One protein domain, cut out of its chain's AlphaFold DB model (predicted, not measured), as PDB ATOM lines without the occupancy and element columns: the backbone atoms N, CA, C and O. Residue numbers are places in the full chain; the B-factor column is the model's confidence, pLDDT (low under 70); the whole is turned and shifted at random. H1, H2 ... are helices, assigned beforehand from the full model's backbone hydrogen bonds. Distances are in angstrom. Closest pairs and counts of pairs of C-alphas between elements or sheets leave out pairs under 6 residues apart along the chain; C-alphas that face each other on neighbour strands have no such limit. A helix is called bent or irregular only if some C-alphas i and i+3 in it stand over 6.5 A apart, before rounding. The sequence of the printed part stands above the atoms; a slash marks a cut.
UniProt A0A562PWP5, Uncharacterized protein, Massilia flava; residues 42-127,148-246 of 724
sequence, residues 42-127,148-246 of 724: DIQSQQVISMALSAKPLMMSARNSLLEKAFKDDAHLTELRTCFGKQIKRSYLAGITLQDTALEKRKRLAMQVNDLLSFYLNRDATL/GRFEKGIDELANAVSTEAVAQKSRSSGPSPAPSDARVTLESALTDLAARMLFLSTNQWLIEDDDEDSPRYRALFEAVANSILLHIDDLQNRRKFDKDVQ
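Overview. This is residues 42 to 127 and 148 to 246 of the 724 residues of an uncharacterized protein of Massilia flava (UniProt A0A562PWP5). The domain is a rod-shaped helical bundle in which the two long helices H7 and H1 run lengthwise in opposite directions. H6 folds back along H7, H4 and H5 follow each other end to end along H1, and the short H2 and H3 lie toward one end of the rod; residues 240 to 246 of H7 and residues 169 to 175, of which 169 to 170 belong to H5, stick out at the other. The printed part has 185 residues, with seven named helices in the order H1 to H7 and no named strand, an all-helix class. It is only just loose, close to compact, with a radius of gyration of the C-alphas of 19.3 A and spans of 65 by 31 by 21 A.

Along the chain. The longest helix, H7, covers residues 214 to 246 and is 48.1 A long, ending at C-alpha 246 (212.806, 130.207, 269.252). H6, residues 181 to 202, measures 31.3 A. H1, residues 42 to 72, begins at C-alpha 42 (196.672, 136.518, 263.957) and measures 45.3 A; it is neither bent nor irregular, but only just: C-alphas 54 and 57 are 6.2 A apart. H4 is residues 101 to 120, 30.1 A, and H5 residues 154 to 170, 24.4 A. H2, residues 75 to 81, is irregular, with C-alphas 76 and 79 7.1 A apart. H3 is residues 90 to 94.

Arrangement. H7, with residues 217 to 232 alone, touches H6; they form a helical hairpin at 33 degrees, only just a shallow tilt, and the closest C-alphas, of Ala 194 and Ala 225, are 4.2 A apart. H7 also touches H1 at a shallow tilt of 16 degrees, opposite ways, closest at the C-alphas of Val 48 and Ile 228, 6.4 A. H1 and H4 are the hubs, touching four helices each. They touch each other, H1 with residues 56 to 70 alone, at a shallow tilt of 27 degrees, opposite ways, closest at the C-alphas of Arg 63 and Ala 110, 4.8 A. H4 and H5 touch, the same way, closest at the C-alphas of Tyr 120 and Ile 154, 4.5 A. H3 touches H4, closest at the C-alphas of Arg 90 and Met 111, 6.0 A. H1 and H2 form a helical hairpin, closest at the C-alphas of Phe 71 and Leu 77, 6.0 A. Every O i to N i+4 pair is within hydrogen-bond range in H3, H5, H6 and H7, against 24 of 27 in H1, 14 of 16 in H4 and 1 of 3 in H2, where 2 of 4 O i to N i+3 pairs are.

Size, cuts and confidence. The C-alphas farthest apart, of Ala 75 and Gln 246, are 66.0 A apart. Residues 128 to 147 are not printed; C-alphas 127 and 148 are 15.9 A apart across the cut. The link from H6 to H7 is long. Mean pLDDT of the printed part is 77.1, and 49 residues are under 70, among them residues 73 to 103.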
ATOM      1  N   ASP A  42     198.021 136.754 264.485       82.69
ATOM      2  CA  ASP A  42     196.672 136.518 263.957       82.69
ATOM      3  C   ASP A  42     195.877 137.820 263.858       82.69
ATOM      4  O   ASP A  42     195.159 138.047 262.886       82.69
ATOM      5  N   ILE A  43     196.028 138.697 264.852       81.38
ATOM      6  CA  ILE A  43     195.361 140.001 264.886       81.38
ATOM      7  C   ILE A  43     195.936 140.907 263.792       81.38
ATOM      8  O   ILE A  43     195.181 141.573 263.082       81.38
ATOM      9  N   GLN A  44     197.257 140.897 263.612       83.88
ATOM     10  CA  GLN A  44     197.926 141.629 262.536       83.88
ATOM     11  C   GLN A  44     197.537 141.084 261.151       83.88
ATOM     12  O   GLN A  44     197.210 141.854 260.251       83.88
ATOM     13  N   SER A  45     197.460 139.761 260.992       85.62
ATOM     14  CA  SER A  45     197.014 139.119 259.747       85.62
ATOM     15  C   SER A  45     195.569 139.503 259.411       85.62
ATOM     16  O   SER A  45     195.265 139.857 258.274       85.62
ATOM     17  N   GLN A  46     194.679 139.512 260.409       83.44
ATOM     18  CA  GLN A  46     193.290 139.954 260.245       83.44
ATOM     19  C   GLN A  46     193.179 141.437 259.870       83.44
ATOM     20  O   GLN A  46     192.309 141.801 259.080       83.44
ATOM     21  N   GLN A  47     194.065 142.294 260.383       82.19
ATOM     22  CA  GLN A  47     194.114 143.712 260.008       82.19
ATOM     23  C   GLN A  47     194.467 143.893 258.540       82.19
ATOM     24  O   GLN A  47     193.764 144.603 257.820       82.19
ATOM     25  N   VAL A  48     195.513 143.206 258.090       85.25
ATOM     26  CA  VAL A  48     195.940 143.234 256.691       85.25
ATOM     27  C   VAL A  48     194.843 142.709 255.771       85.25
ATOM     28  O   VAL A  48     194.541 143.338 254.757       85.25
ATOM     29  N   ILE A  49     194.187 141.610 256.160       84.69
ATOM     30  CA  ILE A  49     193.032 141.057 255.443       84.69
ATOM     31  C   ILE A  49     191.902 142.082 255.352       84.69
ATOM     32  O   ILE A  49     191.404 142.347 254.261       84.69
ATOM     33  N   SER A  50     191.504 142.678 256.476       82.69
ATOM     34  CA  SER A  50     190.412 143.655 256.515       82.69
ATOM     35  C   SER A  50     190.701 144.851 255.614       82.69
ATOM     36  O   SER A  50     189.824 145.303 254.878       82.69
ATOM     37  N   MET A  51     191.935 145.351 255.640       82.25
ATOM     38  CA  MET A  51     192.353 146.468 254.805       82.25
ATOM     39  C   MET A  51     192.318 146.100 253.319       82.25
ATOM     40  O   MET A  51     191.732 146.840 252.528       82.25
ATOM     41  N   ALA A  52     192.850 144.934 252.944       83.44
ATOM     42  CA  ALA A  52     192.775 144.442 251.574       83.44
ATOM     43  C   ALA A  52     191.318 144.294 251.104       83.44
ATOM     44  O   ALA A  52     190.927 144.862 250.090       83.44
ATOM     45  N   LEU A  53     190.459 143.630 251.879       83.00
ATOM     46  CA  LEU A  53     189.044 143.469 251.527       83.00
ATOM     47  C   LEU A  53     188.310 144.816 251.419       83.00
ATOM     48  O   LEU A  53     187.466 144.981 250.537       83.00
ATOM     49  N   SER A  54     188.666 145.803 252.249       81.81
ATOM     50  CA  SER A  54     188.111 147.162 252.179       81.81
ATOM     51  C   SER A  54     188.595 147.966 250.965       81.81
ATOM     52  O   SER A  54     187.872 148.832 250.474       81.81
ATOM     53  N   ALA A  55     189.771 147.649 250.416       85.50
ATOM     54  CA  ALA A  55     190.283 148.294 249.210       85.50
ATOM     55  C   ALA A  55     189.465 147.926 247.961       85.50
ATOM     56  O   ALA A  55     189.345 148.729 247.034       85.50
ATOM     57  N   LYS A  56     188.867 146.728 247.929       87.62
ATOM     58  CA  LYS A  56     188.052 146.234 246.808       87.62
ATOM     59  C   LYS A  56     186.878 147.155 246.436       87.62
ATOM     60  O   LYS A  56     186.816 147.559 245.273       87.62
ATOM     61  N   PRO A  57     185.952 147.532 247.343       81.12
ATOM     62  CA  PRO A  57     184.866 148.452 247.002       81.12
ATOM     63  C   PRO A  57     185.371 149.844 246.599       81.12
ATOM     64  O   PRO A  57     184.784 150.454 245.707       81.12
ATOM     65  N   LEU A  58     186.481 150.321 247.176       79.62
ATOM     66  CA  LEU A  58     187.098 151.599 246.800       79.62
ATOM     67  C   LEU A  58     187.618 151.558 245.356       79.62
ATOM     68  O   LEU A  58     187.322 152.447 244.561       79.62
ATOM     69  N   MET A  59     188.305 150.478 244.974       85.31
ATOM     70  CA  MET A  59     188.719 150.234 243.588       85.31
ATOM     71  C   MET A  59     187.528 150.084 242.639       85.31
ATOM     72  O   MET A  59     187.569 150.580 241.516       85.31
ATOM     73  N   MET A  60     186.447 149.424 243.064       82.12
ATOM     74  CA  MET A  60     185.225 149.329 242.257       82.12
ATOM     75  C   MET A  60     184.589 150.701 242.031       82.12
ATOM     76  O   MET A  60     184.183 150.987 240.908       82.12
ATOM     77  N   SER A  61     184.528 151.542 243.065       80.69
ATOM     78  CA  SER A  61     184.034 152.918 242.969       80.69
ATOM     79  C   SER A  61     184.907 153.754 242.031       80.69
ATOM     80  O   SER A  61     184.381 154.334 241.084       80.69
ATOM     81  N   ALA A  62     186.234 153.708 242.198       82.81
ATOM     82  CA  ALA A  62     187.182 154.393 241.320       82.81
ATOM     83  C   ALA A  62     187.022 153.963 239.856       82.81
ATOM     84  O   ALA A  62     186.867 154.801 238.971       82.81
ATOM     85  N   ARG A  63     186.964 152.650 239.592       87.56
ATOM     86  CA  ARG A  63     186.700 152.112 238.249       87.56
ATOM     87  C   ARG A  63     185.376 152.630 237.694       87.56
ATOM     88  O   ARG A  63     185.328 153.061 236.550       87.56
ATOM     89  N   ASN A  64     184.301 152.544 238.473       81.50
ATOM     90  CA  ASN A  64     182.970 152.927 238.014       81.50
ATOM     91  C   ASN A  64     182.884 154.426 237.713       81.50
ATOM     92  O   ASN A  64     182.299 154.783 236.701       81.50
ATOM     93  N   SER A  65     183.508 155.278 238.528       82.56
ATOM     94  CA  SER A  65     183.574 156.723 238.283       82.56
ATOM     95  C   SER A  65     184.385 157.050 237.025       82.56
ATOM     96  O   SER A  65     183.924 157.812 236.178       82.56
ATOM     97  N   LEU A  66     185.549 156.410 236.837       82.25
ATOM     98  CA  LEU A  66     186.356 156.564 235.618       82.25
ATOM     99  C   LEU A  66     185.577 156.175 234.362       82.25
ATOM    100  O   LEU A  66     185.658 156.854 233.341       82.25
ATOM    101  N   LEU A  67     184.806 155.093 234.447       80.12
ATOM    102  CA  LEU A  67     183.950 154.638 233.365       80.12
ATOM    103  C   LEU A  67     182.775 155.579 233.139       80.12
ATOM    104  O   LEU A  67     182.555 155.994 232.012       80.12
ATOM    105  N   GLU A  68     182.055 155.973 234.184       81.38
ATOM    106  CA  GLU A  68     180.946 156.915 234.063       81.38
ATOM    107  C   GLU A  68     181.390 158.211 233.384       81.38
ATOM    108  O   GLU A  68     180.728 158.671 232.458       81.38
ATOM    109  N   LYS A  69     182.550 158.752 233.767       80.06
ATOM    110  CA  LYS A  69     183.149 159.909 233.099       80.06
ATOM    111  C   LYS A  69     183.587 159.618 231.669       80.06
ATOM    112  O   LYS A  69     183.430 160.477 230.814       80.06
ATOM    113  N   ALA A  70     184.126 158.432 231.396       76.31
ATOM    114  CA  ALA A  70     184.456 158.012 230.035       76.31
ATOM    115  C   ALA A  70     183.212 157.796 229.153       76.31
ATOM    116  O   ALA A  70     183.337 157.715 227.939       76.31
ATOM    117  N   PHE A  71     182.018 157.690 229.739       74.06
ATOM    118  CA  PHE A  71     180.770 157.461 229.009       74.06
ATOM    119  C   PHE A  71     179.826 158.665 229.005       74.06
ATOM    120  O   PHE A  71     178.898 158.702 228.204       74.06
ATOM    121  N   LYS A  72     180.040 159.657 229.877       73.81
ATOM    122  CA  LYS A  72     179.195 160.855 229.977       73.81
ATOM    123  C   LYS A  72     179.246 161.726 228.717       73.81
ATOM    124  O   LYS A  72     178.262 162.399 228.422       73.81
ATOM    125  N   ASP A  73     180.353 161.667 227.984       64.06
ATOM    126  CA  ASP A  73     180.625 162.532 226.834       64.06
ATOM    127  C   ASP A  73     180.226 161.894 225.481       64.06
ATOM    128  O   ASP A  73     180.318 162.552 224.447       64.06
ATOM    129  N   ASP A  74     179.725 160.648 225.468       64.94
ATOM    130  CA  ASP A  74     179.337 159.929 224.244       64.94
ATOM    131  C   ASP A  74     177.876 159.440 224.299       64.94
ATOM    132  O   ASP A  74     177.505 158.531 225.049       64.94
ATOM    133  N   ALA A  75     177.029 160.039 223.456       61.84
ATOM    134  CA  ALA A  75     175.598 159.753 223.381       61.84
ATOM    135  C   ALA A  75     175.281 158.290 223.005       61.84
ATOM    136  O   ALA A  75     174.238 157.770 223.422       61.84
ATOM    137  N   HIS A  76     176.177 157.602 222.283       55.97
ATOM    138  CA  HIS A  76     175.990 156.205 221.873       55.97
ATOM    139  C   HIS A  76     176.116 155.206 223.034       55.97
ATOM    140  O   HIS A  76     175.710 154.054 222.902       55.97
ATOM    141  N   LEU A  77     176.628 155.631 224.194       57.62
ATOM    142  CA  LEU A  77     176.949 154.744 225.319       57.62
ATOM    143  C   LEU A  77     175.880 154.777 226.432       57.62
ATOM    144  O   LEU A  77     176.001 154.092 227.451       57.62
ATOM    145  N   THR A  78     174.769 155.488 226.205       56.41
ATOM    146  CA  THR A  78     173.591 155.526 227.094       56.41
ATOM    147  C   THR A  78     172.966 154.135 227.299       56.41
ATOM    148  O   THR A  78     172.508 153.823 228.395       56.41
ATOM    149  N   GLU A  79     173.024 153.262 226.287       56.03
ATOM    150  CA  GLU A  79     172.542 151.869 226.345       56.03
ATOM    151  C   GLU A  79     173.449 150.958 227.192       56.03
ATOM    152  O   GLU A  79     172.991 150.067 227.916       56.03
ATOM    153  N   LEU A  80     174.756 151.236 227.190       55.03
ATOM    154  CA  LEU A  80     175.700 150.598 228.103       55.03
ATOM    155  C   LEU A  80     175.483 151.091 229.538       55.03
ATOM    156  O   LEU A  80     175.680 150.300 230.462       55.03
ATOM    157  N   ARG A  81     175.003 152.336 229.739       54.56
ATOM    158  CA  ARG A  81     174.725 152.929 231.066       54.56
ATOM    159  C   ARG A  81     173.833 152.029 231.931       54.56
ATOM    160  O   ARG A  81     174.110 151.817 233.111       54.56
ATOM    161  N   THR A  82     172.823 151.424 231.309       56.00
ATOM    162  CA  THR A  82     171.903 150.447 231.914       56.00
ATOM    163  C   THR A  82     172.549 149.107 232.298       56.00
ATOM    164  O   THR A  82     172.010 148.392 233.141       56.00
ATOM    165  N   CYS A  83     173.727 148.773 231.757       51.19
ATOM    166  CA  CYS A  83     174.461 147.534 232.044       51.19
ATOM    167  C   CYS A  83     175.518 147.659 233.166       51.19
ATOM    168  O   CYS A  83     175.912 146.638 233.737       51.19
ATOM    169  N   PHE A  84     175.970 148.869 233.538       53.81
ATOM    170  CA  PHE A  84     177.107 149.078 234.467       53.81
ATOM    171  C   PHE A  84     176.857 148.716 235.940       53.81
ATOM    172  O   PHE A  84     177.764 148.825 236.765       53.81
ATOM    173  N   GLY A  85     175.668 148.216 236.285       50.53
ATOM    174  CA  GLY A  85     175.385 147.698 237.625       50.53
ATOM    175  C   GLY A  85     176.146 146.411 237.985       50.53
ATOM    176  O   GLY A  85     176.136 146.017 239.151       50.53
ATOM    177  N   LYS A  86     176.801 145.727 237.028       52.78
ATOM    178  CA  LYS A  86     177.501 144.443 237.249       52.78
ATOM    179  C   LYS A  86     178.901 144.421 236.606       52.78
ATOM    180  O   LYS A  86     179.178 145.150 235.664       52.78
ATOM    181  N   GLN A  87     179.806 143.613 237.177       54.44
ATOM    182  CA  GLN A  87     181.245 143.545 236.856       54.44
ATOM    183  C   GLN A  87     181.548 143.477 235.344       54.44
ATOM    184  O   GLN A  87     180.982 142.662 234.622       54.44
ATOM    185  N   ILE A  88     182.501 144.293 234.886       55.00
ATOM    186  CA  ILE A  88     182.815 144.492 233.463       55.00
ATOM    187  C   ILE A  88     184.010 143.622 233.068       55.00
ATOM    188  O   ILE A  88     185.073 143.691 233.695       55.00
ATOM    189  N   LYS A  89     183.880 142.819 232.003       52.53
ATOM    190  CA  LYS A  89     185.042 142.115 231.434       52.53
ATOM    191  C   LYS A  89     185.915 143.114 230.672       52.53
ATOM    192  O   LYS A  89     185.418 143.872 229.846       52.53
ATOM    193  N   ARG A  90     187.231 143.067 230.902       46.22
ATOM    194  CA  ARG A  90     188.236 143.900 230.210       46.22
ATOM    195  C   ARG A  90     188.128 143.831 228.685       46.22
ATOM    196  O   ARG A  90     188.386 144.810 228.002       46.22
ATOM    197  N   SER A  91     187.734 142.675 228.181       51.25
ATOM    198  CA  SER A  91     187.519 142.387 226.773       51.25
ATOM    199  C   SER A  91     186.447 143.293 226.140       51.25
ATOM    200  O   SER A  91     186.642 143.765 225.026       51.25
ATOM    201  N   TYR A  92     185.381 143.641 226.877       56.69
ATOM    202  CA  TYR A  92     184.383 144.619 226.422       56.69
ATOM    203  C   TYR A  92     184.957 146.029 226.334       56.69
ATOM    204  O   TYR A  92     184.698 146.727 225.364       56.69
ATOM    205  N   LEU A  93     185.779 146.433 227.308       55.56
ATOM    206  CA  LEU A  93     186.468 147.721 227.235       55.56
ATOM    207  C   LEU A  93     187.442 147.719 226.048       55.56
ATOM    208  O   LEU A  93     187.396 148.621 225.227       55.56
ATOM    209  N   ALA A  94     188.258 146.681 225.870       51.72
ATOM    210  CA  ALA A  94     189.246 146.614 224.791       51.72
ATOM    211  C   ALA A  94     188.651 146.751 223.372       51.72
ATOM    212  O   ALA A  94     189.315 147.315 222.508       51.72
ATOM    213  N   GLY A  95     187.416 146.285 223.143       52.25
ATOM    214  CA  GLY A  95     186.743 146.355 221.839       52.25
ATOM    215  C   GLY A  95     186.183 147.730 221.450       52.25
ATOM    216  O   GLY A  95     185.839 147.929 220.289       52.25
ATOM    217  N   ILE A  96     186.094 148.686 222.381       52.50
ATOM    218  CA  ILE A  96     185.554 150.026 222.101       52.50
ATOM    219  C   ILE A  96     186.675 150.909 221.538       52.50
ATOM    220  O   ILE A  96     187.498 151.410 222.296       52.50
ATOM    221  N   THR A  97     186.748 151.130 220.229       49.19
ATOM    222  CA  THR A  97     187.653 152.148 219.661       49.19
ATOM    223  C   THR A  97     187.111 153.547 219.933       49.19
ATOM    224  O   THR A  97     186.106 153.939 219.347       49.19
ATOM    225  N   LEU A  98     187.779 154.298 220.810       52.38
ATOM    226  CA  LEU A  98     187.465 155.698 221.093       52.38
ATOM    227  C   LEU A  98     188.369 156.591 220.236       52.38
ATOM    228  O   LEU A  98     189.584 156.397 220.217       52.38
ATOM    229  N   GLN A  99     187.787 157.545 219.502       50.75
ATOM    230  CA  GLN A  99     188.556 158.500 218.687       50.75
ATOM    231  C   GLN A  99     189.178 159.628 219.530       50.75
ATOM    232  O   GLN A  99     190.115 160.279 219.074       50.75
ATOM    233  N   ASP A 100     188.693 159.833 220.758       62.22
ATOM    234  CA  ASP A 100     189.196 160.844 221.688       62.22
ATOM    235  C   ASP A 100     190.303 160.278 222.597       62.22
ATOM    236  O   ASP A 100     190.129 159.279 223.305       62.22
ATOM    237  N   THR A 101     191.455 160.950 222.590       65.19
ATOM    238  CA  THR A 101     192.641 160.595 223.374       65.19
ATOM    239  C   THR A 101     192.433 160.660 224.890       65.19
ATOM    240  O   THR A 101     193.045 159.859 225.595       65.19
ATOM    241  N   ALA A 102     191.585 161.557 225.404       65.06
ATOM    242  CA  ALA A 102     191.297 161.656 226.842       65.06
ATOM    243  C   ALA A 102     190.382 160.506 227.302       65.06
ATOM    244  O   ALA A 102     190.608 159.838 228.314       65.06
ATOM    245  N   LEU A 103     189.387 160.181 226.477       67.88
ATOM    246  CA  LEU A 103     188.455 159.081 226.716       67.88
ATOM    247  C   LEU A 103     189.169 157.718 226.720       67.88
ATOM    248  O   LEU A 103     188.940 156.875 227.594       67.88
ATOM    249  N   GLU A 104     190.102 157.524 225.785       73.44
ATOM    250  CA  GLU A 104     190.941 156.326 225.701       73.44
ATOM    251  C   GLU A 104     191.867 156.181 226.924       73.44
ATOM    252  O   GLU A 104     192.074 155.063 227.405       73.44
ATOM    253  N   LYS A 105     192.369 157.282 227.504       75.81
ATOM    254  CA  LYS A 105     193.135 157.243 228.763       75.81
ATOM    255  C   LYS A 105     192.275 156.831 229.958       75.81
ATOM    256  O   LYS A 105     192.649 155.894 230.664       75.81
ATOM    257  N   ARG A 106     191.109 157.461 230.172       77.56
ATOM    258  CA  ARG A 106     190.187 157.112 231.281       77.56
ATOM    259  C   ARG A 106     189.779 155.644 231.233       77.56
ATOM    260  O   ARG A 106     189.783 154.942 232.246       77.56
ATOM    261  N   LYS A 107     189.497 155.154 230.030       77.31
ATOM    262  CA  LYS A 107     189.211 153.749 229.759       77.31
ATOM    263  C   LYS A 107     190.398 152.839 230.088       77.31
ATOM    264  O   LYS A 107     190.199 151.815 230.741       77.31
ATOM    265  N   ARG A 108     191.627 153.194 229.689       78.12
ATOM    266  CA  ARG A 108     192.837 152.436 230.068       78.12
ATOM    267  C   ARG A 108     193.021 152.386 231.578       78.12
ATOM    268  O   ARG A 108     193.289 151.308 232.102       78.12
ATOM    269  N   LEU A 109     192.813 153.499 232.277       80.19
ATOM    270  CA  LEU A 109     192.908 153.533 233.733       80.19
ATOM    271  C   LEU A 109     191.829 152.651 234.376       80.19
ATOM    272  O   LEU A 109     192.132 151.829 235.236       80.19
ATOM    273  N   ALA A 110     190.584 152.716 233.900       82.25
ATOM    274  CA  ALA A 110     189.527 151.817 234.357       82.25
ATOM    275  C   ALA A 110     189.857 150.335 234.097       82.25
ATOM    276  O   ALA A 110     189.573 149.485 234.944       82.25
ATOM    277  N   MET A 111     190.489 150.008 232.965       79.31
ATOM    278  CA  MET A 111     190.982 148.656 232.681       79.31
ATOM    279  C   MET A 111     192.081 148.235 233.662       79.31
ATOM    280  O   MET A 111     192.025 147.117 234.166       79.31
ATOM    281  N   GLN A 112     193.022 149.123 233.990       83.12
ATOM    282  CA  GLN A 112     194.079 148.862 234.974       83.12
ATOM    283  C   GLN A 112     193.514 148.648 236.385       83.12
ATOM    284  O   GLN A 112     193.912 147.710 237.074       83.12
ATOM    285  N   VAL A 113     192.530 149.450 236.806       84.31
ATOM    286  CA  VAL A 113     191.826 149.235 238.081       84.31
ATOM    287  C   VAL A 113     191.048 147.916 238.056       84.31
ATOM    288  O   VAL A 113     190.999 147.197 239.052       84.31
ATOM    289  N   ASN A 114     190.475 147.535 236.912       82.62
ATOM    290  CA  ASN A 114     189.823 146.237 236.759       82.62
ATOM    291  C   ASN A 114     190.819 145.063 236.811       82.62
ATOM    292  O   ASN A 114     190.481 143.997 237.324       82.62
ATOM    293  N   ASP A 115     192.047 145.261 236.328       81.81
ATOM    294  CA  ASP A 115     193.131 144.290 236.470       81.81
ATOM    295  C   ASP A 115     193.534 144.134 237.946       81.81
ATOM    296  O   ASP A 115     193.644 142.997 238.410       81.81
ATOM    297  N   LEU A 116     193.636 145.230 238.717       86.88
ATOM    298  CA  LEU A 116     193.821 145.167 240.177       86.88
ATOM    299  C   LEU A 116     192.676 144.416 240.872       86.88
ATOM    300  O   LEU A 116     192.911 143.547 241.707       86.88
ATOM    301  N   LEU A 117     191.426 144.695 240.498       86.00
ATOM    302  CA  LEU A 117     190.256 143.996 241.043       86.00
ATOM    303  C   LEU A 117     190.271 142.496 240.740       86.00
ATOM    304  O   LEU A 117     189.689 141.710 241.487       86.00
ATOM    305  N   SER A 118     190.952 142.080 239.674       84.25
ATOM    306  CA  SER A 118     191.040 140.671 239.316       84.25
ATOM    307  C   SER A 118     191.893 139.836 240.276       84.25
ATOM    308  O   SER A 118     191.701 138.626 240.320       84.25
ATOM    309  N   PHE A 119     192.740 140.464 241.103       87.38
ATOM    310  CA  PHE A 119     193.485 139.791 242.177       87.38
ATOM    311  C   PHE A 119     192.584 139.204 243.266       87.38
ATOM    312  O   PHE A 119     192.981 138.277 243.967       87.38
ATOM    313  N   TYR A 120     191.359 139.712 243.405       89.31
ATOM    314  CA  TYR A 120     190.388 139.203 244.376       89.31
ATOM    315  C   TYR A 120     189.704 137.920 243.910       89.31
ATOM    316  O   TYR A 120     189.084 137.236 244.716       89.31
ATOM    317  N   LEU A 121     189.820 137.581 242.625       85.25
ATOM    318  CA  LEU A 121     189.170 136.425 242.018       85.25
ATOM    319  C   LEU A 121     190.181 135.299 241.795       85.25
ATOM    320  O   LEU A 121     191.350 135.551 241.504       85.25
ATOM    321  N   ASN A 122     189.720 134.053 241.882       85.75
ATOM    322  CA  ASN A 122     190.544 132.890 241.549       85.75
ATOM    323  C   ASN A 122     190.941 132.918 240.072       85.75
ATOM    324  O   ASN A 122     190.178 133.400 239.227       85.75
ATOM    325  N   ARG A 123     192.097 132.338 239.735       81.50
ATOM    326  CA  ARG A 123     192.533 132.216 238.335       81.50
ATOM    327  C   ARG A 123     191.480 131.520 237.473       81.50
ATOM    328  O   ARG A 123     191.202 131.974 236.365       81.50
ATOM    329  N   ASP A 124     190.878 130.472 238.029       77.19
ATOM    330  CA  ASP A 124     189.918 129.609 237.340       77.19
ATOM    331  C   ASP A 124     188.469 130.086 237.519       77.19
ATOM    332  O   ASP A 124     187.553 129.533 236.904       77.19
ATOM    333  N   ALA A 125     188.245 131.141 238.318       70.50
ATOM    334  CA  ALA A 125     186.965 131.826 238.334       70.50
ATOM    335  C   ALA A 125     186.771 132.467 236.957       70.50
ATOM    336  O   ALA A 125     187.207 133.590 236.678       70.50
ATOM    337  N   THR A 126     186.094 131.729 236.074       54.75
ATOM    338  CA  THR A 126     185.417 132.338 234.938       54.75
ATOM    339  C   THR A 126     184.599 133.478 235.522       54.75
ATOM    340  O   THR A 126     183.838 133.279 236.466       54.75
ATOM    341  N   LEU A 127     184.830 134.703 235.039       50.38
ATOM    342  CA  LEU A 127     183.992 135.849 235.378       50.38
ATOM    343  C   LEU A 127     182.565 135.461 234.982       50.38
ATOM    344  O   LEU A 127     182.203 135.573 233.805       50.38
ATOM    345  N   GLY A 148     199.396 137.050 235.735       57.34
ATOM    346  CA  GLY A 148     199.753 137.370 237.122       57.34
ATOM    347  C   GLY A 148     198.668 137.053 238.150       57.34
ATOM    348  O   GLY A 148     198.788 137.488 239.288       57.34
ATOM    349  N   ARG A 149     197.591 136.347 237.774       74.12
ATOM    350  CA  ARG A 149     196.551 135.967 238.742       74.12
ATOM    351  C   ARG A 149     197.011 134.793 239.591       74.12
ATOM    352  O   ARG A 149     197.496 133.791 239.065       74.12
ATOM    353  N   PHE A 150     196.789 134.907 240.892       80.06
ATOM    354  CA  PHE A 150     196.989 133.812 241.830       80.06
ATOM    355  C   PHE A 150     195.992 132.683 241.565       80.06
ATOM    356  O   PHE A 150     194.854 132.929 241.165       80.06
ATOM    357  N   GLU A 151     196.421 131.439 241.797       86.25
ATOM    358  CA  GLU A 151     195.558 130.253 241.697       86.25
ATOM    359  C   GLU A 151     194.282 130.441 242.532       86.25
ATOM    360  O   GLU A 151     193.172 130.259 242.031       86.25
ATOM    361  N   LYS A 152     194.462 130.953 243.756       88.56
ATOM    362  CA  LYS A 152     193.408 131.411 244.662       88.56
ATOM    363  C   LYS A 152     193.445 132.931 244.767       88.56
ATOM    364  O   LYS A 152     194.503 133.500 245.019       88.56
ATOM    365  N   GLY A 153     192.306 133.584 244.582       90.25
ATOM    366  CA  GLY A 153     192.171 135.030 244.724       90.25
ATOM    367  C   GLY A 153     192.310 135.475 246.178       90.25
ATOM    368  O   GLY A 153     192.165 134.672 247.103       90.25
ATOM    369  N   ILE A 154     192.546 136.772 246.387       91.00
ATOM    370  CA  ILE A 154     192.678 137.372 247.725       91.00
ATOM    371  C   ILE A 154     191.457 137.061 248.606       91.00
ATOM    372  O   ILE A 154     191.642 136.810 249.792       91.00
ATOM    373  N   ASP A 155     190.237 137.002 248.050       88.88
ATOM    374  CA  ASP A 155     189.029 136.660 248.819       88.88
ATOM    375  C   ASP A 155     189.096 135.228 249.388       88.88
ATOM    376  O   ASP A 155     188.818 135.005 250.568       88.88
ATOM    377  N   GLU A 156     189.490 134.244 248.572       89.62
ATOM    378  CA  GLU A 156     189.608 132.853 249.021       89.62
ATOM    379  C   GLU A 156     190.778 132.683 249.995       89.62
ATOM    380  O   GLU A 156     190.633 132.018 251.021       89.62
ATOM    381  N   LEU A 157     191.917 133.322 249.716       89.31
ATOM    382  CA  LEU A 157     193.084 133.301 250.598       89.31
ATOM    383  C   LEU A 157     192.769 133.933 251.964       89.31
ATOM    384  O   LEU A 157     193.100 133.355 252.998       89.31
ATOM    385  N   ALA A 158     192.066 135.068 251.990       89.19
ATOM    386  CA  ALA A 158     191.607 135.717 253.217       89.19
ATOM    387  C   ALA A 158     190.655 134.823 254.029       89.19
ATOM    388  O   ALA A 158     190.797 134.703 255.251       89.19
ATOM    389  N   ASN A 159     189.714 134.154 253.355       85.12
ATOM    390  CA  ASN A 159     188.800 133.203 253.989       85.12
ATOM    391  C   ASN A 159     189.544 131.981 254.543       85.12
ATOM    392  O   ASN A 159     189.249 131.539 255.656       85.12
ATOM    393  N   ALA A 160     190.533 131.462 253.812       87.69
ATOM    394  CA  ALA A 160     191.358 130.340 254.252       87.69
ATOM    395  C   ALA A 160     192.152 130.690 255.521       87.69
ATOM    396  O   ALA A 160     192.097 129.941 256.497       87.69
ATOM    397  N   VAL A 161     192.808 131.857 255.553       87.00
ATOM    398  CA  VAL A 161     193.548 132.339 256.735       87.00
ATOM    399  C   VAL A 161     192.613 132.582 257.923       87.00
ATOM    400  O   VAL A 161     192.927 132.205 259.053       87.00
ATOM    401  N   SER A 162     191.432 133.155 257.684       83.69
ATOM    402  CA  SER A 162     190.435 133.383 258.740       83.69
ATOM    403  C   SER A 162     189.908 132.068 259.323       83.69
ATOM    404  O   SER A 162     189.796 131.926 260.542       83.69
ATOM    405  N   THR A 163     189.638 131.080 258.465       84.19
ATOM    406  CA  THR A 163     189.196 129.737 258.871       84.19
ATOM    407  C   THR A 163     190.275 129.027 259.685       84.19
ATOM    408  O   THR A 163     189.980 128.426 260.719       84.19
ATOM    409  N   GLU A 164     191.538 129.144 259.269       86.19
ATOM    410  CA  GLU A 164     192.673 128.614 260.019       86.19
ATOM    411  C   GLU A 164     192.778 129.250 261.412       86.19
ATOM    412  O   GLU A 164     192.921 128.529 262.397       86.19
ATOM    413  N   ALA A 165     192.645 130.575 261.522       81.69
ATOM    414  CA  ALA A 165     192.699 131.274 262.806       81.69
ATOM    415  C   ALA A 165     191.588 130.806 263.771       81.69
ATOM    416  O   ALA A 165     191.824 130.632 264.969       81.69
ATOM    417  N   VAL A 166     190.377 130.539 263.265       82.38
ATOM    418  CA  VAL A 166     189.275 129.967 264.066       82.38
ATOM    419  C   VAL A 166     189.588 128.533 264.505       82.38
ATOM    420  O   VAL A 166     189.375 128.172 265.670       82.38
ATOM    421  N   ALA A 167     190.143 127.718 263.606       82.81
ATOM    422  CA  ALA A 167     190.553 126.353 263.921       82.81
ATOM    423  C   ALA A 167     191.683 126.319 264.966       82.81
ATOM    424  O   ALA A 167     191.663 125.473 265.861       82.81
ATOM    425  N   GLN A 168     192.633 127.255 264.900       81.19
ATOM    426  CA  GLN A 168     193.716 127.399 265.875       81.19
ATOM    427  C   GLN A 168     193.195 127.831 267.251       81.19
ATOM    428  O   GLN A 168     193.553 127.199 268.242       81.19
ATOM    429  N   LYS A 169     192.275 128.807 267.330       80.94
ATOM    430  CA  LYS A 169     191.624 129.196 268.602       80.94
ATOM    431  C   LYS A 169     190.916 128.029 269.295       80.94
ATOM    432  O   LYS A 169     190.843 127.996 270.520       80.94
ATOM    433  N   SER A 170     190.413 127.071 268.517       82.19
ATOM    434  CA  SER A 170     189.717 125.888 269.034       82.19
ATOM    435  C   SER A 170     190.669 124.797 269.553       82.19
ATOM    436  O   SER A 170     190.244 123.919 270.302       82.19
ATOM    437  N   ARG A 171     191.959 124.833 269.188       81.00
ATOM    438  CA  ARG A 171     192.981 123.891 269.669       81.00
ATOM    439  C   ARG A 171     193.622 124.454 270.939       81.00
ATOM    440  O   ARG A 171     194.469 125.339 270.889       81.00
ATOM    441  N   SER A 172     193.216 123.949 272.101       46.72
ATOM    442  CA  SER A 172     193.721 124.406 273.401       46.72
ATOM    443  C   SER A 172     195.246 124.231 273.554       46.72
ATOM    444  O   SER A 172     195.757 123.114 273.487       46.72
ATOM    445  N   SER A 173     195.944 125.342 273.828       54.97
ATOM    446  CA  SER A 173     197.271 125.459 274.478       54.97
ATOM    447  C   SER A 173     198.487 124.733 273.868       54.97
ATOM    448  O   SER A 173     199.437 124.434 274.590       54.97
ATOM    449  N   GLY A 174     198.504 124.477 272.560       66.06
ATOM    450  CA  GLY A 174     199.718 124.045 271.850       66.06
ATOM    451  C   GLY A 174     200.561 125.227 271.338       66.06
ATOM    452  O   GLY A 174     200.014 126.318 271.159       66.06
ATOM    453  N   PRO A 175     201.872 125.045 271.084       61.38
ATOM    454  CA  PRO A 175     202.659 126.021 270.330       61.38
ATOM    455  C   PRO A 175     202.004 126.274 268.967       61.38
ATOM    456  O   PRO A 175     201.536 125.330 268.323       61.38
ATOM    457  N   SER A 176     201.949 127.543 268.552       57.69
ATOM    458  CA  SER A 176     201.371 127.916 267.259       57.69
ATOM    459  C   SER A 176     202.112 127.161 266.148       57.69
ATOM    460  O   SER A 176     203.348 127.194 266.134       57.69
ATOM    461  N   PRO A 177     201.413 126.425 265.264       67.44
ATOM    462  CA  PRO A 177     202.061 125.762 264.143       67.44
ATOM    463  C   PRO A 177     202.735 126.803 263.239       67.44
ATOM    464  O   PRO A 177     202.368 127.978 263.247       67.44
ATOM    465  N   ALA A 178     203.725 126.368 262.457       68.88
ATOM    466  CA  ALA A 178     204.329 127.213 261.431       68.88
ATOM    467  C   ALA A 178     203.234 127.852 260.547       68.88
ATOM    468  O   ALA A 178     202.202 127.206 260.327       68.88
ATOM    469  N   PRO A 179     203.436 129.094 260.060       68.50
ATOM    470  CA  PRO A 179     202.434 129.780 259.256       68.50
ATOM    471  C   PRO A 179     202.030 128.893 258.085       68.50
ATOM    472  O   PRO A 179     202.897 128.357 257.392       68.50
ATOM    473  N   SER A 180     200.724 128.709 257.884       79.56
ATOM    474  CA  SER A 180     200.247 127.913 256.760       79.56
ATOM    475  C   SER A 180     200.698 128.516 255.433       79.56
ATOM    476  O   SER A 180     200.851 129.737 255.294       79.56
ATOM    477  N   ASP A 181     200.805 127.662 254.417       85.50
ATOM    478  CA  ASP A 181     201.038 128.090 253.039       85.50
ATOM    479  C   ASP A 181     200.019 129.156 252.593       85.50
ATOM    480  O   ASP A 181     200.352 130.037 251.802       85.50
ATOM    481  N   ALA A 182     198.797 129.144 253.146       84.12
ATOM    482  CA  ALA A 182     197.769 130.139 252.852       84.12
ATOM    483  C   ALA A 182     198.145 131.550 253.335       84.12
ATOM    484  O   ALA A 182     197.916 132.508 252.597       84.12
ATOM    485  N   ARG A 183     198.756 131.698 254.522       90.75
ATOM    486  CA  ARG A 183     199.203 133.007 255.043       90.75
ATOM    487  C   ARG A 183     200.324 133.594 254.197       90.75
ATOM    488  O   ARG A 183     200.245 134.746 253.785       90.75
ATOM    489  N   VAL A 184     201.334 132.781 253.889       90.62
ATOM    490  CA  VAL A 184     202.476 133.200 253.060       90.62
ATOM    491  C   VAL A 184     202.015 133.552 251.643       90.62
ATOM    492  O   VAL A 184     202.434 134.566 251.081       90.62
ATOM    493  N   THR A 185     201.103 132.756 251.076       90.25
ATOM    494  CA  THR A 185     200.527 133.026 249.751       90.25
ATOM    495  C   THR A 185     199.696 134.307 249.754       90.25
ATOM    496  O   THR A 185     199.814 135.104 248.825       90.25
ATOM    497  N   LEU A 186     198.900 134.548 250.802       92.69
ATOM    498  CA  LEU A 186     198.143 135.788 250.960       92.69
ATOM    499  C   LEU A 186     199.068 137.008 251.053       92.69
ATOM    500  O   LEU A 186     198.846 137.982 250.346       92.69
ATOM    501  N   GLU A 187     200.111 136.966 251.880       93.56
ATOM    502  CA  GLU A 187     201.074 138.071 252.006       93.56
ATOM    503  C   GLU A 187     201.766 138.384 250.680       93.56
ATOM    504  O   GLU A 187     201.879 139.550 250.299       93.56
ATOM    505  N   SER A 188     202.177 137.351 249.941       92.50
ATOM    506  CA  SER A 188     202.731 137.513 248.595       92.50
ATOM    507  C   SER A 188     201.715 138.168 247.652       92.50
ATOM    508  O   SER A 188     202.041 139.125 246.947       92.50
ATOM    509  N   ALA A 189     200.452 137.730 247.707       91.38
ATOM    510  CA  ALA A 189     199.384 138.286 246.884       91.38
ATOM    511  C   ALA A 189     199.069 139.750 247.186       91.38
ATOM    512  O   ALA A 189     198.868 140.552 246.272       91.38
ATOM    513  N   LEU A 190     199.075 140.114 248.463       93.06
ATOM    514  CA  LEU A 190     198.868 141.485 248.903       93.06
ATOM    515  C   LEU A 190     200.071 142.380 248.598       93.06
ATOM    516  O   LEU A 190     199.881 143.543 248.247       93.06
ATOM    517  N   THR A 191     201.285 141.832 248.643       93.94
ATOM    518  CA  THR A 191     202.499 142.537 248.211       93.94
ATOM    519  C   THR A 191     202.448 142.855 246.716       93.94
ATOM    520  O   THR A 191     202.716 143.995 246.342       93.94
ATOM    521  N   ASP A 192     202.050 141.904 245.856       89.56
ATOM    522  CA  ASP A 192     201.904 142.160 244.409       89.56
ATOM    523  C   ASP A 192     200.779 143.171 244.125       89.56
ATOM    524  O   ASP A 192     200.962 144.112 243.348       89.56
ATOM    525  N   LEU A 193     199.636 143.051 244.815       91.81
ATOM    526  CA  LEU A 193     198.552 144.032 244.714       91.81
ATOM    527  C   LEU A 193     199.047 145.447 245.062       91.81
ATOM    528  O   LEU A 193     198.826 146.384 244.292       91.81
ATOM    529  N   ALA A 194     199.728 145.600 246.200       92.12
ATOM    530  CA  ALA A 194     200.235 146.886 246.662       92.12
ATOM    531  C   ALA A 194     201.325 147.445 245.735       92.12
ATOM    532  O   ALA A 194     201.296 148.628 245.400       92.12
ATOM    533  N   ALA A 195     202.238 146.607 245.242       91.12
ATOM    534  CA  ALA A 195     203.256 147.022 244.280       91.12
ATOM    535  C   ALA A 195     202.631 147.569 242.986       91.12
ATOM    536  O   ALA A 195     203.077 148.590 242.461       91.12
ATOM    537  N   ARG A 196     201.555 146.945 242.492       90.00
ATOM    538  CA  ARG A 196     200.834 147.412 241.297       90.00
ATOM    539  C   ARG A 196     200.029 148.679 241.552       90.00
ATOM    540  O   ARG A 196     200.016 149.559 240.695       90.00
ATOM    541  N   MET A 197     199.402 148.808 242.718       89.19
ATOM    542  CA  MET A 197     198.759 150.057 243.141       89.19
ATOM    543  C   MET A 197     199.771 151.208 243.222       89.19
ATOM    544  O   MET A 197     199.516 152.282 242.677       89.19
ATOM    545  N   LEU A 198     200.946 150.972 243.818       88.56
ATOM    546  CA  LEU A 198     202.033 151.953 243.860       88.56
ATOM    547  C   LEU A 198     202.535 152.296 242.465       88.56
ATOM    548  O   LEU A 198     202.714 153.475 242.163       88.56
ATOM    549  N   PHE A 199     202.709 151.296 241.601       88.25
ATOM    550  CA  PHE A 199     203.093 151.513 240.213       88.25
ATOM    551  C   PHE A 199     202.094 152.430 239.504       88.25
ATOM    552  O   PHE A 199     202.518 153.414 238.902       88.25
ATOM    553  N   LEU A 200     200.788 152.165 239.617       85.06
ATOM    554  CA  LEU A 200     199.761 153.035 239.044       85.06
ATOM    555  C   LEU A 200     199.836 154.445 239.635       85.06
ATOM    556  O   LEU A 200     199.871 155.408 238.879       85.06
ATOM    557  N   SER A 201     199.945 154.573 240.961       86.56
ATOM    558  CA  SER A 201     200.013 155.882 241.625       86.56
ATOM    559  C   SER A 201     201.265 156.697 241.253       86.56
ATOM    560  O   SER A 201     201.189 157.909 241.091       86.56
ATOM    561  N   THR A 202     202.420 156.053 241.071       84.94
ATOM    562  CA  THR A 202     203.705 156.738 240.837       84.94
ATOM    563  C   THR A 202     203.899 157.100 239.367       84.94
ATOM    564  O   THR A 202     204.523 158.113 239.047       84.94
ATOM    565  N   ASN A 203     203.356 156.295 238.450       82.00
ATOM    566  CA  ASN A 203     203.460 156.530 237.012       82.00
ATOM    567  C   ASN A 203     202.408 157.537 236.561       82.00
ATOM    568  O   ASN A 203     201.425 157.202 235.908       82.00
ATOM    569  N   GLN A 204     202.662 158.794 236.912       67.81
ATOM    570  CA  GLN A 204     201.796 159.947 236.692       67.81
ATOM    571  C   GLN A 204     201.265 160.048 235.250       67.81
ATOM    572  O   GLN A 204     200.084 160.306 235.068       67.81
ATOM    573  N   TRP A 205     202.062 159.695 234.240       73.50
ATOM    574  CA  TRP A 205     201.658 159.671 232.826       73.50
ATOM    575  C   TRP A 205     200.533 158.668 232.483       73.50
ATOM    576  O   TRP A 205     199.899 158.798 231.437       73.50
ATOM    577  N   LEU A 206     200.279 157.664 233.332       65.94
ATOM    578  CA  LEU A 206     199.143 156.738 233.199       65.94
ATOM    579  C   LEU A 206     197.838 157.317 233.763       65.94
ATOM    580  O   LEU A 206     196.765 156.832 233.409       65.94
ATOM    581  N   ILE A 207     197.936 158.319 234.642       66.56
ATOM    582  CA  ILE A 207     196.814 158.922 235.379       66.56
ATOM    583  C   ILE A 207     196.562 160.382 234.941       66.56
ATOM    584  O   ILE A 207     195.472 160.907 235.157       66.56
ATOM    585  N   GLU A 208     197.524 161.042 234.293       55.78
ATOM    586  CA  GLU A 208     197.416 162.433 233.838       55.78
ATOM    587  C   GLU A 208     196.441 162.612 232.664       55.78
ATOM    588  O   GLU A 208     196.772 162.440 231.484       55.78
ATOM    589  N   ASP A 209     195.241 163.042 233.035       58.47
ATOM    590  CA  ASP A 209     194.494 164.102 232.359       58.47
ATOM    591  C   ASP A 209     194.366 165.291 233.330       58.47
ATOM    592  O   ASP A 209     194.527 165.109 234.539       58.47
ATOM    593  N   ASP A 210     194.003 166.477 232.822       63.09
ATOM    594  CA  ASP A 210     193.586 167.671 233.598       63.09
ATOM    595  C   ASP A 210     192.306 167.432 234.447       63.09
ATOM    596  O   ASP A 210     191.591 168.362 234.816       63.09
ATOM    597  N   ASP A 211     191.965 166.173 234.736       69.19
ATOM    598  CA  ASP A 211     190.798 165.787 235.513       69.19
ATOM    599  C   ASP A 211     191.081 165.976 237.009       69.19
ATOM    600  O   ASP A 211     192.013 165.397 237.576       69.19
ATOM    601  N   GLU A 212     190.233 166.767 237.659       79.12
ATOM    602  CA  GLU A 212     190.319 167.138 239.075       79.12
ATOM    603  C   GLU A 212     190.377 165.917 240.021       79.12
ATOM    604  O   GLU A 212     190.914 165.997 241.129       79.12
ATOM    605  N   ASP A 213     189.885 164.755 239.575       77.50
ATOM    606  CA  ASP A 213     189.845 163.524 240.375       77.50
ATOM    607  C   ASP A 213     191.083 162.620 240.236       77.50
ATOM    608  O   ASP A 213     191.306 161.751 241.085       77.50
ATOM    609  N   SER A 214     191.929 162.811 239.221       76.44
ATOM    610  CA  SER A 214     193.128 161.983 239.013       76.44
ATOM    611  C   SER A 214     194.115 162.015 240.195       76.44
ATOM    612  O   SER A 214     194.548 160.945 240.649       76.44
ATOM    613  N   PRO A 215     194.420 163.185 240.795       81.62
ATOM    614  CA  PRO A 215     195.217 163.258 242.021       81.62
ATOM    615  C   PRO A 215     194.595 162.491 243.198       81.62
ATOM    616  O   PRO A 215     195.319 161.956 244.039       81.62
ATOM    617  N   ARG A 216     193.258 162.387 243.247       83.00
ATOM    618  CA  ARG A 216     192.532 161.706 244.330       83.00
ATOM    619  C   ARG A 216     192.707 160.194 244.249       83.00
ATOM    620  O   ARG A 216     193.030 159.569 245.257       83.00
ATOM    621  N   TYR A 217     192.558 159.605 243.061       82.81
ATOM    622  CA  TYR A 217     192.784 158.166 242.871       82.81
ATOM    623  C   TYR A 217     194.239 157.775 243.105       82.81
ATOM    624  O   TYR A 217     194.507 156.733 243.702       82.81
ATOM    625  N   ARG A 218     195.177 158.637 242.702       84.94
ATOM    626  CA  ARG A 218     196.600 158.460 242.989       84.94
ATOM    627  C   ARG A 218     196.865 158.400 244.490       84.94
ATOM    628  O   ARG A 218     197.427 157.412 244.955       84.94
ATOM    629  N   ALA A 219     196.418 159.413 245.232       83.38
ATOM    630  CA  ALA A 219     196.591 159.469 246.681       83.38
ATOM    631  C   ALA A 219     195.935 158.268 247.378       83.38
ATOM    632  O   ALA A 219     196.509 157.697 248.302       83.38
ATOM    633  N   LEU A 220     194.761 157.842 246.899       84.56
ATOM    634  CA  LEU A 220     194.071 156.658 247.403       84.56
ATOM    635  C   LEU A 220     194.896 155.379 247.198       84.56
ATOM    636  O   LEU A 220     195.106 154.636 248.156       84.56
ATOM    637  N   PHE A 221     195.359 155.105 245.975       86.88
ATOM    638  CA  PHE A 221     196.137 153.896 245.687       86.88
ATOM    639  C   PHE A 221     197.477 153.889 246.414       86.88
ATOM    640  O   PHE A 221     197.861 152.853 246.947       86.88
ATOM    641  N   GLU A 222     198.146 155.036 246.495       88.50
ATOM    642  CA  GLU A 222     199.387 155.189 247.249       88.50
ATOM    643  C   GLU A 222     199.171 154.924 248.745       88.50
ATOM    644  O   GLU A 222     199.900 154.130 249.343       88.50
ATOM    645  N   ALA A 223     198.134 155.515 249.348       84.88
ATOM    646  CA  ALA A 223     197.821 155.332 250.763       84.88
ATOM    647  C   ALA A 223     197.477 153.873 251.096       84.88
ATOM    648  O   ALA A 223     198.023 153.307 252.049       84.88
ATOM    649  N   VAL A 224     196.609 153.242 250.299       85.12
ATOM    650  CA  VAL A 224     196.212 151.841 250.496       85.12
ATOM    651  C   VAL A 224     197.414 150.913 250.330       85.12
ATOM    652  O   VAL A 224     197.649 150.050 251.175       85.12
ATOM    653  N   ALA A 225     198.209 151.105 249.280       89.38
ATOM    654  CA  ALA A 225     199.351 150.251 249.001       89.38
ATOM    655  C   ALA A 225     200.457 150.369 250.051       89.38
ATOM    656  O   ALA A 225     200.954 149.350 250.532       89.38
ATOM    657  N   ASN A 226     200.807 151.593 250.455       88.56
ATOM    658  CA  ASN A 226     201.786 151.816 251.517       88.56
ATOM    659  C   ASN A 226     201.324 151.189 252.834       88.56
ATOM    660  O   ASN A 226     202.127 150.577 253.532       88.56
ATOM    661  N   SER A 227     200.030 151.278 253.144       85.50
ATOM    662  CA  SER A 227     199.474 150.656 254.346       85.50
ATOM    663  C   SER A 227     199.584 149.128 254.289       85.50
ATOM    664  O   SER A 227     200.052 148.518 255.251       85.50
ATOM    665  N   ILE A 228     199.237 148.503 253.153       87.06
ATOM    666  CA  ILE A 228     199.404 147.053 252.939       87.06
ATOM    667  C   ILE A 228     200.865 146.637 253.139       87.06
ATOM    668  O   ILE A 228     201.132 145.726 253.922       87.06
ATOM    669  N   LEU A 229     201.813 147.321 252.493       90.38
ATOM    670  CA  LEU A 229     203.235 146.983 252.590       90.38
ATOM    671  C   LEU A 229     203.792 147.164 254.003       90.38
ATOM    672  O   LEU A 229     204.549 146.315 254.462       90.38
ATOM    673  N   LEU A 230     203.403 148.232 254.706       85.69
ATOM    674  CA  LEU A 230     203.841 148.480 256.082       85.69
ATOM    675  C   LEU A 230     203.408 147.361 257.027       85.69
ATOM    676  O   LEU A 230     204.206 146.899 257.839       85.69
ATOM    677  N   HIS A 231     202.160 146.906 256.923       86.31
ATOM    678  CA  HIS A 231     201.686 145.833 257.788       86.31
ATOM    679  C   HIS A 231     202.272 144.462 257.421       86.31
ATOM    680  O   HIS A 231     202.504 143.648 258.314       86.31
ATOM    681  N   ILE A 232     202.539 144.197 256.137       90.31
ATOM    682  CA  ILE A 232     203.231 142.969 255.715       90.31
ATOM    683  C   ILE A 232     204.678 142.965 256.225       90.31
ATOM    684  O   ILE A 232     205.132 141.944 256.737       90.31
ATOM    685  N   ASP A 233     205.388 144.093 256.143       88.56
ATOM    686  CA  ASP A 233     206.743 144.227 256.692       88.56
ATOM    687  C   ASP A 233     206.751 144.001 258.216       88.56
ATOM    688  O   ASP A 233     207.602 143.278 258.731       88.56
ATOM    689  N   ASP A 234     205.768 144.535 258.951       84.69
ATOM    690  CA  ASP A 234     205.634 144.292 260.397       84.69
ATOM    691  C   ASP A 234     205.401 142.803 260.716       84.69
ATOM    692  O   ASP A 234     206.098 142.238 261.563       84.69
ATOM    693  N   LEU A 235     204.511 142.131 259.973       86.88
ATOM    694  CA  LEU A 235     204.269 140.686 260.089       86.88
ATOM    695  C   LEU A 235     205.542 139.864 259.828       86.88
ATOM    696  O   LEU A 235     205.871 138.945 260.585       86.88
ATOM    697  N   GLN A 236     206.293 140.199 258.777       88.06
ATOM    698  CA  GLN A 236     207.539 139.511 258.424       88.06
ATOM    699  C   GLN A 236     208.624 139.721 259.483       88.06
ATOM    700  O   GLN A 236     209.277 138.760 259.905       88.06
ATOM    701  N   ASN A 237     208.790 140.957 259.959       84.12
ATOM    702  CA  ASN A 237     209.728 141.288 261.028       84.12
ATOM    703  C   ASN A 237     209.355 140.584 262.336       84.12
ATOM    704  O   ASN A 237     210.241 140.089 263.036       84.12
ATOM    705  N   ARG A 238     208.058 140.464 262.638       82.81
ATOM    706  CA  ARG A 238     207.572 139.733 263.808       82.81
ATOM    707  C   ARG A 238     207.889 138.246 263.724       82.81
ATOM    708  O   ARG A 238     208.456 137.707 264.669       82.81
ATOM    709  N   ARG A 239     207.605 137.595 262.595       83.75
ATOM    710  CA  ARG A 239     207.956 136.177 262.396       83.75
ATOM    711  C   ARG A 239     209.451 135.936 262.491       83.75
ATOM    712  O   ARG A 239     209.873 134.937 263.069       83.75
ATOM    713  N   LYS A 240     210.256 136.842 261.930       83.69
ATOM    714  CA  LYS A 240     211.711 136.784 262.064       83.69
ATOM    715  C   LYS A 240     212.118 136.874 263.533       83.69
ATOM    716  O   LYS A 240     212.861 136.018 263.989       83.69
ATOM    717  N   PHE A 241     211.570 137.835 264.275       80.94
ATOM    718  CA  PHE A 241     211.807 137.969 265.709       80.94
ATOM    719  C   PHE A 241     211.389 136.714 266.489       80.94
ATOM    720  O   PHE A 241     212.176 136.201 267.272       80.94
ATOM    721  N   ASP A 242     210.192 136.171 266.253       78.50
ATOM    722  CA  ASP A 242     209.710 134.970 266.947       78.50
ATOM    723  C   ASP A 242     210.560 133.734 266.600       78.50
ATOM    724  O   ASP A 242     210.851 132.916 267.476       78.50
ATOM    725  N   LYS A 243     211.038 133.625 265.353       79.00
ATOM    726  CA  LYS A 243     212.001 132.596 264.936       79.00
ATOM    727  C   LYS A 243     213.350 132.779 265.627       79.00
ATOM    728  O   LYS A 243     213.900 131.800 266.120       79.00
ATOM    729  N   ASP A 244     213.863 134.004 265.695       76.69
ATOM    730  CA  ASP A 244     215.122 134.321 266.370       76.69
ATOM    731  C   ASP A 244     215.015 134.028 267.877       76.69
ATOM    732  O   ASP A 244     215.940 133.457 268.449       76.69
ATOM    733  N   VAL A 245     213.862 134.293 268.506       72.12
ATOM    734  CA  VAL A 245     213.569 133.936 269.906       72.12
ATOM    735  C   VAL A 245     213.469 132.421 270.100       72.12
ATOM    736  O   VAL A 245     213.987 131.902 271.085       72.12
ATOM    737  N   GLN A 246     212.845 131.675 269.181       74.62
ATOM    738  CA  GLN A 246     212.806 130.207 269.252       74.62
ATOM    739  C   GLN A 246     214.194 129.582 269.059       74.62
ATOM    740  O   GLN A 246     214.567 128.652 269.780       74.62
TER     741      GLN A 246